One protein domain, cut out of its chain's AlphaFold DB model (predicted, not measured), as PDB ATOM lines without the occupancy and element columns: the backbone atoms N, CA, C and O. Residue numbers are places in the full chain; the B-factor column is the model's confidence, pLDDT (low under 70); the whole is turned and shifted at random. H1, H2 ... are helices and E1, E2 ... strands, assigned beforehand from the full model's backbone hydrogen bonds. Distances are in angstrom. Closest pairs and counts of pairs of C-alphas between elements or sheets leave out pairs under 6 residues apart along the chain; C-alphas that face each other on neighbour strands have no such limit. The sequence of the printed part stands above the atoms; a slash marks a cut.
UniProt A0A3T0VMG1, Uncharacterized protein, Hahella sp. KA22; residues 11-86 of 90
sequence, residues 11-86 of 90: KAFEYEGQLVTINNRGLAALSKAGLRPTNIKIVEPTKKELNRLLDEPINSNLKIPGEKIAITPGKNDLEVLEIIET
ATOM      1  N   LYS A  11      31.207  32.591  31.984       96.69
ATOM      2  CA  LYS A  11      30.663  33.901  32.340       96.69
ATOM      3  C   LYS A  11      29.347  34.081  31.613       96.69
ATOM      4  O   LYS A  11      29.306  33.932  30.392       96.69
ATOM      5  N   ALA A  12      28.311  34.439  32.348       95.62
ATOM      6  CA  ALA A  12      26.990  34.646  31.786       95.62
ATOM      7  C   ALA A  12      26.290  35.847  32.424       95.62
ATOM      8  O   ALA A  12      26.714  36.334  33.470       95.62
ATOM      9  N   PHE A  13      25.230  36.320  31.784       96.06
ATOM     10  CA  PHE A  13      24.339  37.352  32.304       96.06
ATOM     11  C   PHE A  13      22.889  36.981  32.003       96.06
ATOM     12  O   PHE A  13      22.620  36.222  31.071       96.06
ATOM     13  N   GLU A  14      21.956  37.505  32.790       95.06
ATOM     14  CA  GLU A  14      20.529  37.323  32.530       95.06
ATOM     15  C   GLU A  14      20.038  38.304  31.462       95.06
ATOM     16  O   GLU A  14      20.343  39.498  31.499       95.06
ATOM     17  N   TYR A  15      19.248  37.798  30.521       93.62
ATOM     18  CA  TYR A  15      18.582  38.585  29.492       93.62
ATOM     19  C   TYR A  15      17.231  37.951  29.166       93.62
ATOM     20  O   TYR A  15      17.174  36.780  28.805       93.62
ATOM     21  N   GLU A  16      16.141  38.706  29.334       91.62
ATOM     22  CA  GLU A  16      14.768  38.248  29.047       91.62
ATOM     23  C   GLU A  16      14.408  36.893  29.699       91.62
ATOM     24  O   GLU A  16      13.716  36.060  29.117       91.62
ATOM     25  N   GLY A  17      14.891  36.659  30.925       88.94
ATOM     26  CA  GLY A  17      14.654  35.415  31.668       88.94
ATOM     27  C   GLY A  17      15.517  34.225  31.231       88.94
ATOM     28  O   GLY A  17      15.298  33.116  31.709       88.94
ATOM     29  N   GLN A  18      16.495  34.436  30.345       89.50
ATOM     30  CA  GLN A  18      17.450  33.423  29.895       89.50
ATOM     31  C   GLN A  18      18.865  33.756  30.366       89.50
ATOM     32  O   GLN A  18      19.261  34.922  30.425       89.50
ATOM     33  N   LEU A  19      19.654  32.720  30.654       91.19
ATOM     34  CA  LEU A  19      21.066  32.874  30.975       91.19
ATOM     35  C   LEU A  19      21.899  32.858  29.687       91.19
ATOM     36  O   LEU A  19      22.056  31.825  29.036       91.19
ATOM     37  N   VAL A  20      22.459  34.008  29.320       93.25
ATOM     38  CA  VAL A  20      23.244  34.176  28.096       93.25
ATOM     39  C   VAL A  20      24.730  34.124  28.416       93.25
ATOM     40  O   VAL A  20      25.249  34.903  29.215       93.25
ATOM     41  N   THR A  21      25.443  33.218  27.751       93.94
ATOM     42  CA  THR A  21      26.893  33.087  27.910       93.94
ATOM     43  C   THR A  21      27.651  34.164  27.132       93.94
ATOM     44  O   THR A  21      27.359  34.451  25.975       93.94
ATOM     45  N   ILE A  22      28.683  34.729  27.761       93.69
ATOM     46  CA  ILE A  22      29.605  35.708  27.170       93.69
ATOM     47  C   ILE A  22      30.730  35.000  26.399       93.69
ATOM     48  O   ILE A  22      31.171  35.451  25.339       93.69
ATOM     49  N   ASN A  23      31.243  33.890  26.940       90.00
ATOM     50  CA  ASN A  23      32.403  33.166  26.423       90.00
ATOM     51  C   ASN A  23      32.030  31.847  25.724       90.00
ATOM     52  O   ASN A  23      32.364  30.758  26.188       90.00
ATOM     53  N   ASN A  24      31.424  31.952  24.538       87.25
ATOM     54  CA  ASN A  24      30.881  30.811  23.780       87.25
ATOM     55  C   ASN A  24      31.886  29.686  23.480       87.25
ATOM     56  O   ASN A  24      31.475  28.545  23.326       87.25
ATOM     57  N   ARG A  25      33.199  29.961  23.426       89.62
ATOM     58  CA  ARG A  25      34.219  28.915  23.209       89.62
ATOM     59  C   ARG A  25      34.268  27.896  24.346       89.62
ATOM     60  O   ARG A  25      34.415  26.709  24.083       89.62
ATOM     61  N   GLY A  26      34.152  28.363  25.591       91.75
ATOM     62  CA  GLY A  26      34.152  27.484  26.761       91.75
ATOM     63  C   GLY A  26      32.898  26.621  26.786       91.75
ATOM     64  O   GLY A  26      32.988  25.403  26.906       91.75
ATOM     65  N   LEU A  27      31.740  27.251  26.564       92.81
ATOM     66  CA  LEU A  27      30.467  26.541  26.489       92.81
ATOM     67  C   LEU A  27      30.459  25.516  25.349       92.81
ATOM     68  O   LEU A  27      30.043  24.384  25.564       92.81
ATOM     69  N   ALA A  28      30.973  25.870  24.169       92.25
ATOM     70  CA  ALA A  28      31.083  24.954  23.037       92.25
ATOM     71  C   ALA A  28      31.977  23.747  23.352       92.25
ATOM     72  O   ALA A  28      31.607  22.622  23.029       92.25
ATOM     73  N   ALA A  29      33.124  23.962  24.005       91.62
ATOM     74  CA  ALA A  29      34.029  22.879  24.386       91.62
ATOM     75  C   ALA A  29      33.368  21.896  25.365       91.62
ATOM     76  O   ALA A  29      33.426  20.688  25.144       91.62
ATOM     77  N   LEU A  30      32.696  22.410  26.402       92.31
ATOM     78  CA  LEU A  30      31.931  21.586  27.343       92.31
ATOM     79  C   LEU A  30      30.794  20.839  26.639       92.31
ATOM     80  O   LEU A  30      30.674  19.625  26.784       92.31
ATOM     81  N   SER A  31      30.017  21.540  25.811       92.19
ATOM     82  CA  SER A  31      28.879  20.961  25.086       92.19
ATOM     83  C   SER A  31      29.326  19.840  24.142       92.19
ATOM     84  O   SER A  31      28.721  18.773  24.121       92.19
ATOM     85  N   LYS A  32      30.449  20.026  23.432       91.44
ATOM     86  CA  LYS A  32      31.047  18.996  22.566       91.44
ATOM     87  C   LYS A  32      31.507  17.764  23.345       91.44
ATOM     88  O   LYS A  32      31.461  16.655  22.822       91.44
ATOM     89  N   ALA A  33      31.943  17.955  24.587       90.06
ATOM     90  CA  ALA A  33      32.304  16.872  25.494       90.06
ATOM     91  C   ALA A  33      31.082  16.210  26.167       90.06
ATOM     92  O   ALA A  33      31.262  15.297  26.969       90.06
ATOM     93  N   GLY A  34      29.854  16.660  25.877       90.69
ATOM     94  CA  GLY A  34      28.638  16.187  26.547       90.69
ATOM     95  C   GLY A  34      28.532  16.643  28.005       90.69
ATOM     96  O   GLY A  34      27.794  16.046  28.786       90.69
ATOM     97  N   LEU A  35      29.279  17.682  28.389       90.81
ATOM     98  CA  LEU A  35      29.343  18.196  29.750       90.81
ATOM     99  C   LEU A  35      28.471  19.441  29.912       90.81
ATOM    100  O   LEU A  35      28.427  20.321  29.050       90.81
ATOM    101  N   ARG A  36      27.819  19.537  31.071       89.81
ATOM    102  CA  ARG A  36      27.129  20.751  31.515       89.81
ATOM    103  C   ARG A  36      28.109  21.679  32.233       89.81
ATOM    104  O   ARG A  36      28.962  21.175  32.957       89.81
ATOM    105  N   PRO A  37      27.996  23.007  32.089       90.75
ATOM    106  CA  PRO A  37      28.762  23.928  32.917       90.75
ATOM    107  C   PRO A  37      28.348  23.817  34.385       90.75
ATOM    108  O   PRO A  37      27.169  23.943  34.700       90.75
ATOM    109  N   THR A  38      29.315  23.626  35.279       92.44
ATOM    110  CA  THR A  38      29.098  23.655  36.739       92.44
ATOM    111  C   THR A  38      29.768  24.865  37.391       92.44
ATOM    112  O   THR A  38      29.296  25.364  38.409       92.44
ATOM    113  N   ASN A  39      30.811  25.412  36.762       94.44
ATOM    114  CA  ASN A  39      31.503  26.620  37.200       94.44
ATOM    115  C   ASN A  39      30.986  27.857  36.445       94.44
ATOM    116  O   ASN A  39      31.572  28.298  35.450       94.44
ATOM    117  N   ILE A  40      29.852  28.400  36.896       94.88
ATOM    118  CA  ILE A  40      29.183  29.548  36.268       94.88
ATOM    119  C   ILE A  40      29.329  30.787  37.151       94.88
ATOM    120  O   ILE A  40      28.983  30.775  38.331       94.88
ATOM    121  N   LYS A  41      29.785  31.894  36.561       96.50
ATOM    122  CA  LYS A  41      29.778  33.217  37.190       96.50
ATOM    123  C   LYS A  41      28.824  34.144  36.451       96.50
ATOM    124  O   LYS A  41      29.091  34.533  35.311       96.50
ATOM    125  N   ILE A  42      27.762  34.542  37.143       96.81
ATOM    126  CA  ILE A  42      26.846  35.581  36.672       96.81
ATOM    127  C   ILE A  42      27.521  36.942  36.869       96.81
ATOM    128  O   ILE A  42      28.078  37.225  37.934       96.81
ATOM    129  N   VAL A  43      27.534  37.761  35.823       96.88
ATOM    130  CA  VAL A  43      28.145  39.094  35.812       96.88
ATOM    131  C   VAL A  43      27.195  40.111  35.192       96.88
ATOM    132  O   VAL A  43      26.298  39.755  34.431       96.88
ATOM    133  N   GLU A  44      27.412  41.388  35.492       97.25
ATOM    134  CA  GLU A  44      26.740  42.475  34.781       97.25
ATOM    135  C   GLU A  44      27.303  42.585  33.353       97.25
ATOM    136  O   GLU A  44      28.531  42.623  33.188       97.25
ATOM    137  N   PRO A  45      26.450  42.620  32.312       96.44
ATOM    138  CA  PRO A  45      26.920  42.712  30.943       96.44
ATOM    139  C   PRO A  45      27.378  44.131  30.611       96.44
ATOM    140  O   PRO A  45      26.759  45.138  30.950       96.44
ATOM    141  N   THR A  46      28.454  44.220  29.848       96.75
ATOM    142  CA  THR A  46      28.889  45.456  29.208       96.75
ATOM    143  C   THR A  46      27.970  45.815  28.038       96.75
ATOM    144  O   THR A  46      27.350  44.952  27.412       96.75
ATOM    145  N   LYS A  47      27.970  47.092  27.627       96.38
ATOM    146  CA  LYS A  47      27.275  47.531  26.398       96.38
ATOM    147  C   LYS A  47      27.675  46.713  25.169       96.38
ATOM    148  O   LYS A  47      26.852  46.457  24.304       96.38
ATOM    149  N   LYS A  48      28.941  46.291  25.090       94.88
ATOM    150  CA  LYS A  48      29.434  45.462  23.989       94.88
ATOM    151  C   LYS A  48      28.788  44.077  23.989       94.88
ATOM    152  O   LYS A  48      28.463  43.585  22.920       94.88
ATOM    153  N   GLU A  49      28.631  43.451  25.153       94.81
ATOM    154  CA  GLU A  49      27.990  42.135  25.279       94.81
ATOM    155  C   GLU A  49      26.495  42.213  24.972       94.81
ATOM    156  O   GLU A  49      26.001  41.368  24.234       94.81
ATOM    157  N   LEU A  50      25.813  43.270  25.423       95.19
ATOM    158  CA  LEU A  50      24.418  43.526  25.055       95.19
ATOM    159  C   LEU A  50      24.254  43.767  23.551       95.19
ATOM    160  O   LEU A  50      23.367  43.191  22.934       95.19
ATOM    161  N   ASN A  51      25.135  44.561  22.935       95.00
ATOM    162  CA  ASN A  51      25.060  44.840  21.499       95.00
ATOM    163  C   ASN A  51      25.203  43.575  20.641       95.00
ATOM    164  O   ASN A  51      24.627  43.530  19.562       95.00
ATOM    165  N   ARG A  52      25.908  42.537  21.116       90.50
ATOM    166  CA  ARG A  52      26.008  41.256  20.393       90.50
ATOM    167  C   ARG A  52      24.669  40.541  20.247       90.50
ATOM    168  O   ARG A  52      24.540  39.695  19.374       90.50
ATOM    169  N   LEU A  53      23.690  40.848  21.099       91.62
ATOM    170  CA  LEU A  53      22.340  40.296  20.985       91.62
ATOM    171  C   LEU A  53      21.580  40.855  19.778       91.62
ATOM    172  O   LEU A  53      20.580  40.279  19.370       91.62
ATOM    173  N   LEU A  54      22.065  41.964  19.214       91.88
ATOM    174  CA  LEU A  54      21.505  42.620  18.035       91.88
ATOM    175  C   LEU A  54      22.217  42.204  16.739       91.88
ATOM    176  O   LEU A  54      21.845  42.685  15.671       91.88
ATOM    177  N   ASP A  55      23.253  41.364  16.828       89.06
ATOM    178  CA  ASP A  55      23.969  40.868  15.655       89.06
ATOM    179  C   ASP A  55      23.063  39.936  14.829       89.06
ATOM    180  O   ASP A  55      22.187  39.245  15.356       89.06
ATOM    181  N   GLU A  56      23.309  39.866  13.522       89.00
ATOM    182  CA  GLU A  56      22.675  38.848  12.689       89.00
ATOM    183  C   GLU A  56      23.306  37.472  12.961       89.00
ATOM    184  O   GLU A  56      24.535  37.348  13.064       89.00
ATOM    185  N   PRO A  57      22.498  36.403  13.072       88.06
ATOM    186  CA  PRO A  57      23.033  35.059  13.189       88.06
ATOM    187  C   PRO A  57      23.824  34.684  11.929       88.06
ATOM    188  O   PRO A  57      23.398  34.952  10.810       88.06
ATOM    189  N   ILE A  58      24.949  33.980  12.110       85.88
ATOM    190  CA  ILE A  58      25.829  33.516  11.011       85.88
ATOM    191  C   ILE A  58      25.063  32.675   9.968       85.88
ATOM    192  O   ILE A  58      25.455  32.598   8.807       85.88
ATOM    193  N   ASN A  59      23.964  32.039  10.375       83.44
ATOM    194  CA  ASN A  59      23.080  31.259   9.520       83.44
ATOM    195  C   ASN A  59      21.623  31.503   9.946       83.44
ATOM    196  O   ASN A  59      21.345  31.564  11.143       83.44
ATOM    197  N   SER A  60      20.688  31.576   8.994       78.06
ATOM    198  CA  SER A  60      19.256  31.817   9.244       78.06
ATOM    199  C   SER A  60      18.572  30.774  10.139       78.06
ATOM    200  O   SER A  60      17.516  31.045  10.705       78.06
ATOM    201  N   ASN A  61      19.170  29.593  10.304       81.75
ATOM    202  CA  ASN A  61      18.690  28.547  11.209       81.75
ATOM    203  C   ASN A  61      19.135  28.737  12.671       81.75
ATOM    204  O   ASN A  61      18.775  27.934  13.534       81.75
ATOM    205  N   LEU A  62      19.947  29.756  12.956       86.50
ATOM    206  CA  LEU A  62      20.426  30.084  14.295       86.50
ATOM    207  C   LEU A  62      19.675  31.296  14.848       86.50
ATOM    208  O   LEU A  62      19.132  32.113  14.109       86.50
ATOM    209  N   LYS A  63      19.652  31.403  16.175       88.62
ATOM    210  CA  LYS A  63      19.026  32.506  16.908       88.62
ATOM    211  C   LYS A  63      20.049  33.157  17.824       88.62
ATOM    212  O   LYS A  63      20.972  32.483  18.286       88.62
ATOM    213  N   ILE A  64      19.859  34.444  18.092       88.94
ATOM    214  CA  ILE A  64      20.627  35.186  19.088       88.94
ATOM    215  C   ILE A  64      19.637  35.846  20.069       88.94
ATOM    216  O   ILE A  64      18.771  36.587  19.612       88.94
ATOM    217  N   PRO A  65      19.745  35.580  21.387       89.56
ATOM    218  CA  PRO A  65      20.459  34.435  21.957       89.56
ATOM    219  C   PRO A  65      19.826  33.106  21.491       89.56
ATOM    220  O   PRO A  65      18.685  33.063  21.027       89.56
ATOM    221  N   GLY A  66      20.574  32.005  21.565       89.00
ATOM    222  CA  GLY A  66      20.086  30.703  21.112       89.00
ATOM    223  C   GLY A  66      20.879  29.527  21.669       89.00
ATOM    224  O   GLY A  66      22.003  29.678  22.135       89.00
ATOM    225  N   GLU A  67      20.284  28.338  21.576       90.19
ATOM    226  CA  GLU A  67      20.804  27.074  22.129       90.19
ATOM    227  C   GLU A  67      21.851  26.391  21.227       90.19
ATOM    228  O   GLU A  67      22.196  25.228  21.419       90.19
ATOM    229  N   LYS A  68      22.301  27.062  20.163       92.19
ATOM    230  CA  LYS A  68      23.167  26.475  19.135       92.19
ATOM    231  C   LYS A  68      24.371  27.360  18.886       92.19
ATOM    232  O   LYS A  68      24.236  28.565  18.693       92.19
ATOM    233  N   ILE A  69      25.547  26.744  18.838       91.31
ATOM    234  CA  ILE A  69      26.819  27.415  18.588       91.31
ATOM    235  C   ILE A  69      27.386  26.901  17.267       91.31
ATOM    236  O   ILE A  69      27.710  25.720  17.144       91.31
ATOM    237  N   ALA A  70      27.525  27.791  16.285       91.94
ATOM    238  CA  ALA A  70      28.238  27.490  15.048       91.94
ATOM    239  C   ALA A  70      29.753  27.500  15.277       91.94
ATOM    240  O   ALA A  70      30.295  28.420  15.898       91.94
ATOM    241  N   ILE A  71      30.431  26.495  14.732       91.69
ATOM    242  CA  ILE A  71      31.887  26.411  14.672       91.69
ATOM    243  C   ILE A  71      32.323  26.749  13.254       91.69
ATOM    244  O   ILE A  71      31.897  26.108  12.294       91.69
ATOM    245  N   THR A  72      33.188  27.750  13.144       91.88
ATOM    246  CA  THR A  72      33.769  28.204  11.880       91.88
ATOM    247  C   THR A  72      35.296  28.066  11.921       91.88
ATOM    248  O   THR A  72      35.867  28.027  13.021       91.88
ATOM    249  N   PRO A  73      35.991  28.003  10.766       92.38
ATOM    250  CA  PRO A  73      37.453  27.908  10.727       92.38
ATOM    251  C   PRO A  73      38.143  29.090  11.419       92.38
ATOM    252  O   PRO A  73      39.222  28.951  11.996       92.38
ATOM    253  N   GLY A  74      37.519  30.271  11.386       87.50
ATOM    254  CA  GLY A  74      38.058  31.470  12.008       87.50
ATOM    255  C   GLY A  74      37.082  32.640  12.020       87.50
ATOM    256  O   GLY A  74      35.938  32.543  11.606       87.50
ATOM    257  N   LYS A  75      37.544  33.796  12.508       83.69
ATOM    258  CA  LYS A  75      36.710  35.007  12.614       83.69
ATOM    259  C   LYS A  75      36.296  35.580  11.248       83.69
ATOM    260  O   LYS A  75      35.251  36.211  11.154       83.69
ATOM    261  N   ASN A  76      37.144  35.411  10.236       90.75
ATOM    262  CA  ASN A  76      36.957  36.004   8.907       90.75
ATOM    263  C   ASN A  76      36.409  35.000   7.885       90.75
ATOM    264  O   ASN A  76      36.163  35.374   6.744       90.75
ATOM    265  N   ASP A  77      36.255  33.745   8.294       92.06
ATOM    266  CA  ASP A  77      35.696  32.672   7.491       92.06
ATOM    267  C   ASP A  77      34.465  32.158   8.230       92.06
ATOM    268  O   ASP A  77      34.579  31.613   9.329       92.06
ATOM    269  N   LEU A  78      33.291  32.435   7.668       89.81
ATOM    270  CA  LEU A  78      32.002  32.128   8.280       89.81
ATOM    271  C   LEU A  78      31.401  30.821   7.750       89.81
ATOM    272  O   LEU A  78      30.238  30.539   8.038       89.81
ATOM    273  N   GLU A  79      32.170  30.020   7.001       93.38
ATOM    274  CA  GLU A  79      31.754  28.668   6.646       93.38
ATOM    275  C   GLU A  79      31.465  27.871   7.927       93.38
ATOM    276  O   GLU A  79      32.298  27.766   8.832       93.38
ATOM    277  N   VAL A  80      30.248  27.338   8.037       92.19
ATOM    278  CA  VAL A  80      29.834  26.565   9.210       92.19
ATOM    279  C   VAL A  80      30.317  25.132   9.037       92.19
ATOM    280  O   VAL A  80      29.765  24.384   8.234       92.19
ATOM    281  N   LEU A  81      31.321  24.741   9.819       93.25
ATOM    282  CA  LEU A  81      31.861  23.380   9.826       93.25
ATOM    283  C   LEU A  81      30.993  22.426  10.651       93.25
ATOM    284  O   LEU A  81      30.832  21.257  10.314       93.25
ATOM    285  N   GLU A  82      30.475  22.921  11.774       92.81
ATOM    286  CA  GLU A  82      29.732  22.136  12.758       92.81
ATOM    287  C   GLU A  82      28.775  23.054  13.528       92.81
ATOM    288  O   GLU A  82      29.055  24.238  13.733       92.81
ATOM    289  N   ILE A  83      27.649  22.505  13.981       92.88
ATOM    290  CA  ILE A  83      26.736  23.168  14.915       92.88
ATOM    291  C   ILE A  83      26.654  22.313  16.173       92.88
ATOM    292  O   ILE A  83      26.307  21.137  16.102       92.88
ATOM    293  N   ILE A  84      26.950  22.921  17.318       92.62
ATOM    294  CA  ILE A  84      26.896  22.275  18.628       92.62
ATOM    295  C   ILE A  84      25.656  22.771  19.367       92.62
ATOM    296  O   ILE A  84      25.437  23.980  19.462       92.62
ATOM    297  N   GLU A  85      24.862  21.850  19.906       92.25
ATOM    298  CA  GLU A  85      23.739  22.184  20.783       92.25
ATOM    299  C   GLU A  85      24.226  22.355  22.224       92.25
ATOM    300  O   GLU A  85      25.002  21.545  22.734       92.25
ATOM    301  N   THR A  86      23.789  23.425  22.881       89.19
ATOM    302  CA  THR A  86      24.082  23.660  24.294       89.19
ATOM    303  C   THR A  86      23.179  22.787  25.165       89.19
ATOM    304  O   THR A  86      22.022  22.562  24.800       89.19
TER     305      THR A  86
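AT A GLANCE: This is residues 11 to 86 of the 90 residues of an uncharacterized protein of Hahella sp. KA22 (UniProt A0A3T0VMG1). Two small sheets lie apart, the three-stranded E2 E1 E3 and the hairpin E4 and E5. H1 packs on the hairpin, while H2 only grazes the larger sheet, near E1 and E2 with its residues 49 to 53, and the long stretch 55 to 67 leads from H2 to E4. The 76 printed residues hold two named helices and five named strands, in the order E1 E2 H1 E3 H2 E4 E5, with under half of the residues in them; the class is mixed, helices and strands. The larger sheet, order E2 E1 E3, is mixed, and the hairpin is antiparallel. The whole is compact, with a radius of gyration of the C-alphas of 12.5 A and spans of 32 by 28 by 19 A.

IN THESE COORDINATES: Find C-alpha 11 at (30.663, 33.901, 32.340); from there E1 runs to residue 15, 13.3 A. E2 is residues 18 to 21, and E3 residues 40 to 42. H1, residues 24 to 32, is 11.9 A long, and H2, residues 47 to 54, 11.3 A. E4 is residues 68 to 71; E5, residues 82 to 85, ends at C-alpha 85 (23.739, 22.184, 20.783).

HOW THE PARTS SIT: Look first at inner strand E1: E2 is antiparallel to it, with N 13 and O 20 2.9 A apart, and E3 parallel, with N 12 and O 41 3.1 A apart. H2 only grazes this sheet, with residues 49 to 53. In the hairpin E4 and E5, N 69 and O 84 are 2.8 A apart. The closest C-alphas of H1 and E5, Lys 32 and Ile 84, are 6.6 A apart. H1 and H2 are apart. In H1 every O i to N i+4 pair is within hydrogen-bond range; H2 has 2 of 4, and 4 of 5 O i to N i+3 pairs.

THE WHOLE: The C-alphas of Gly 17 and Asp 77 are the farthest apart, 32.2 A. The printed part has no cut. The link from H2 to E4 is long, 13 residues. No printed residue is under 70 in pLDDT.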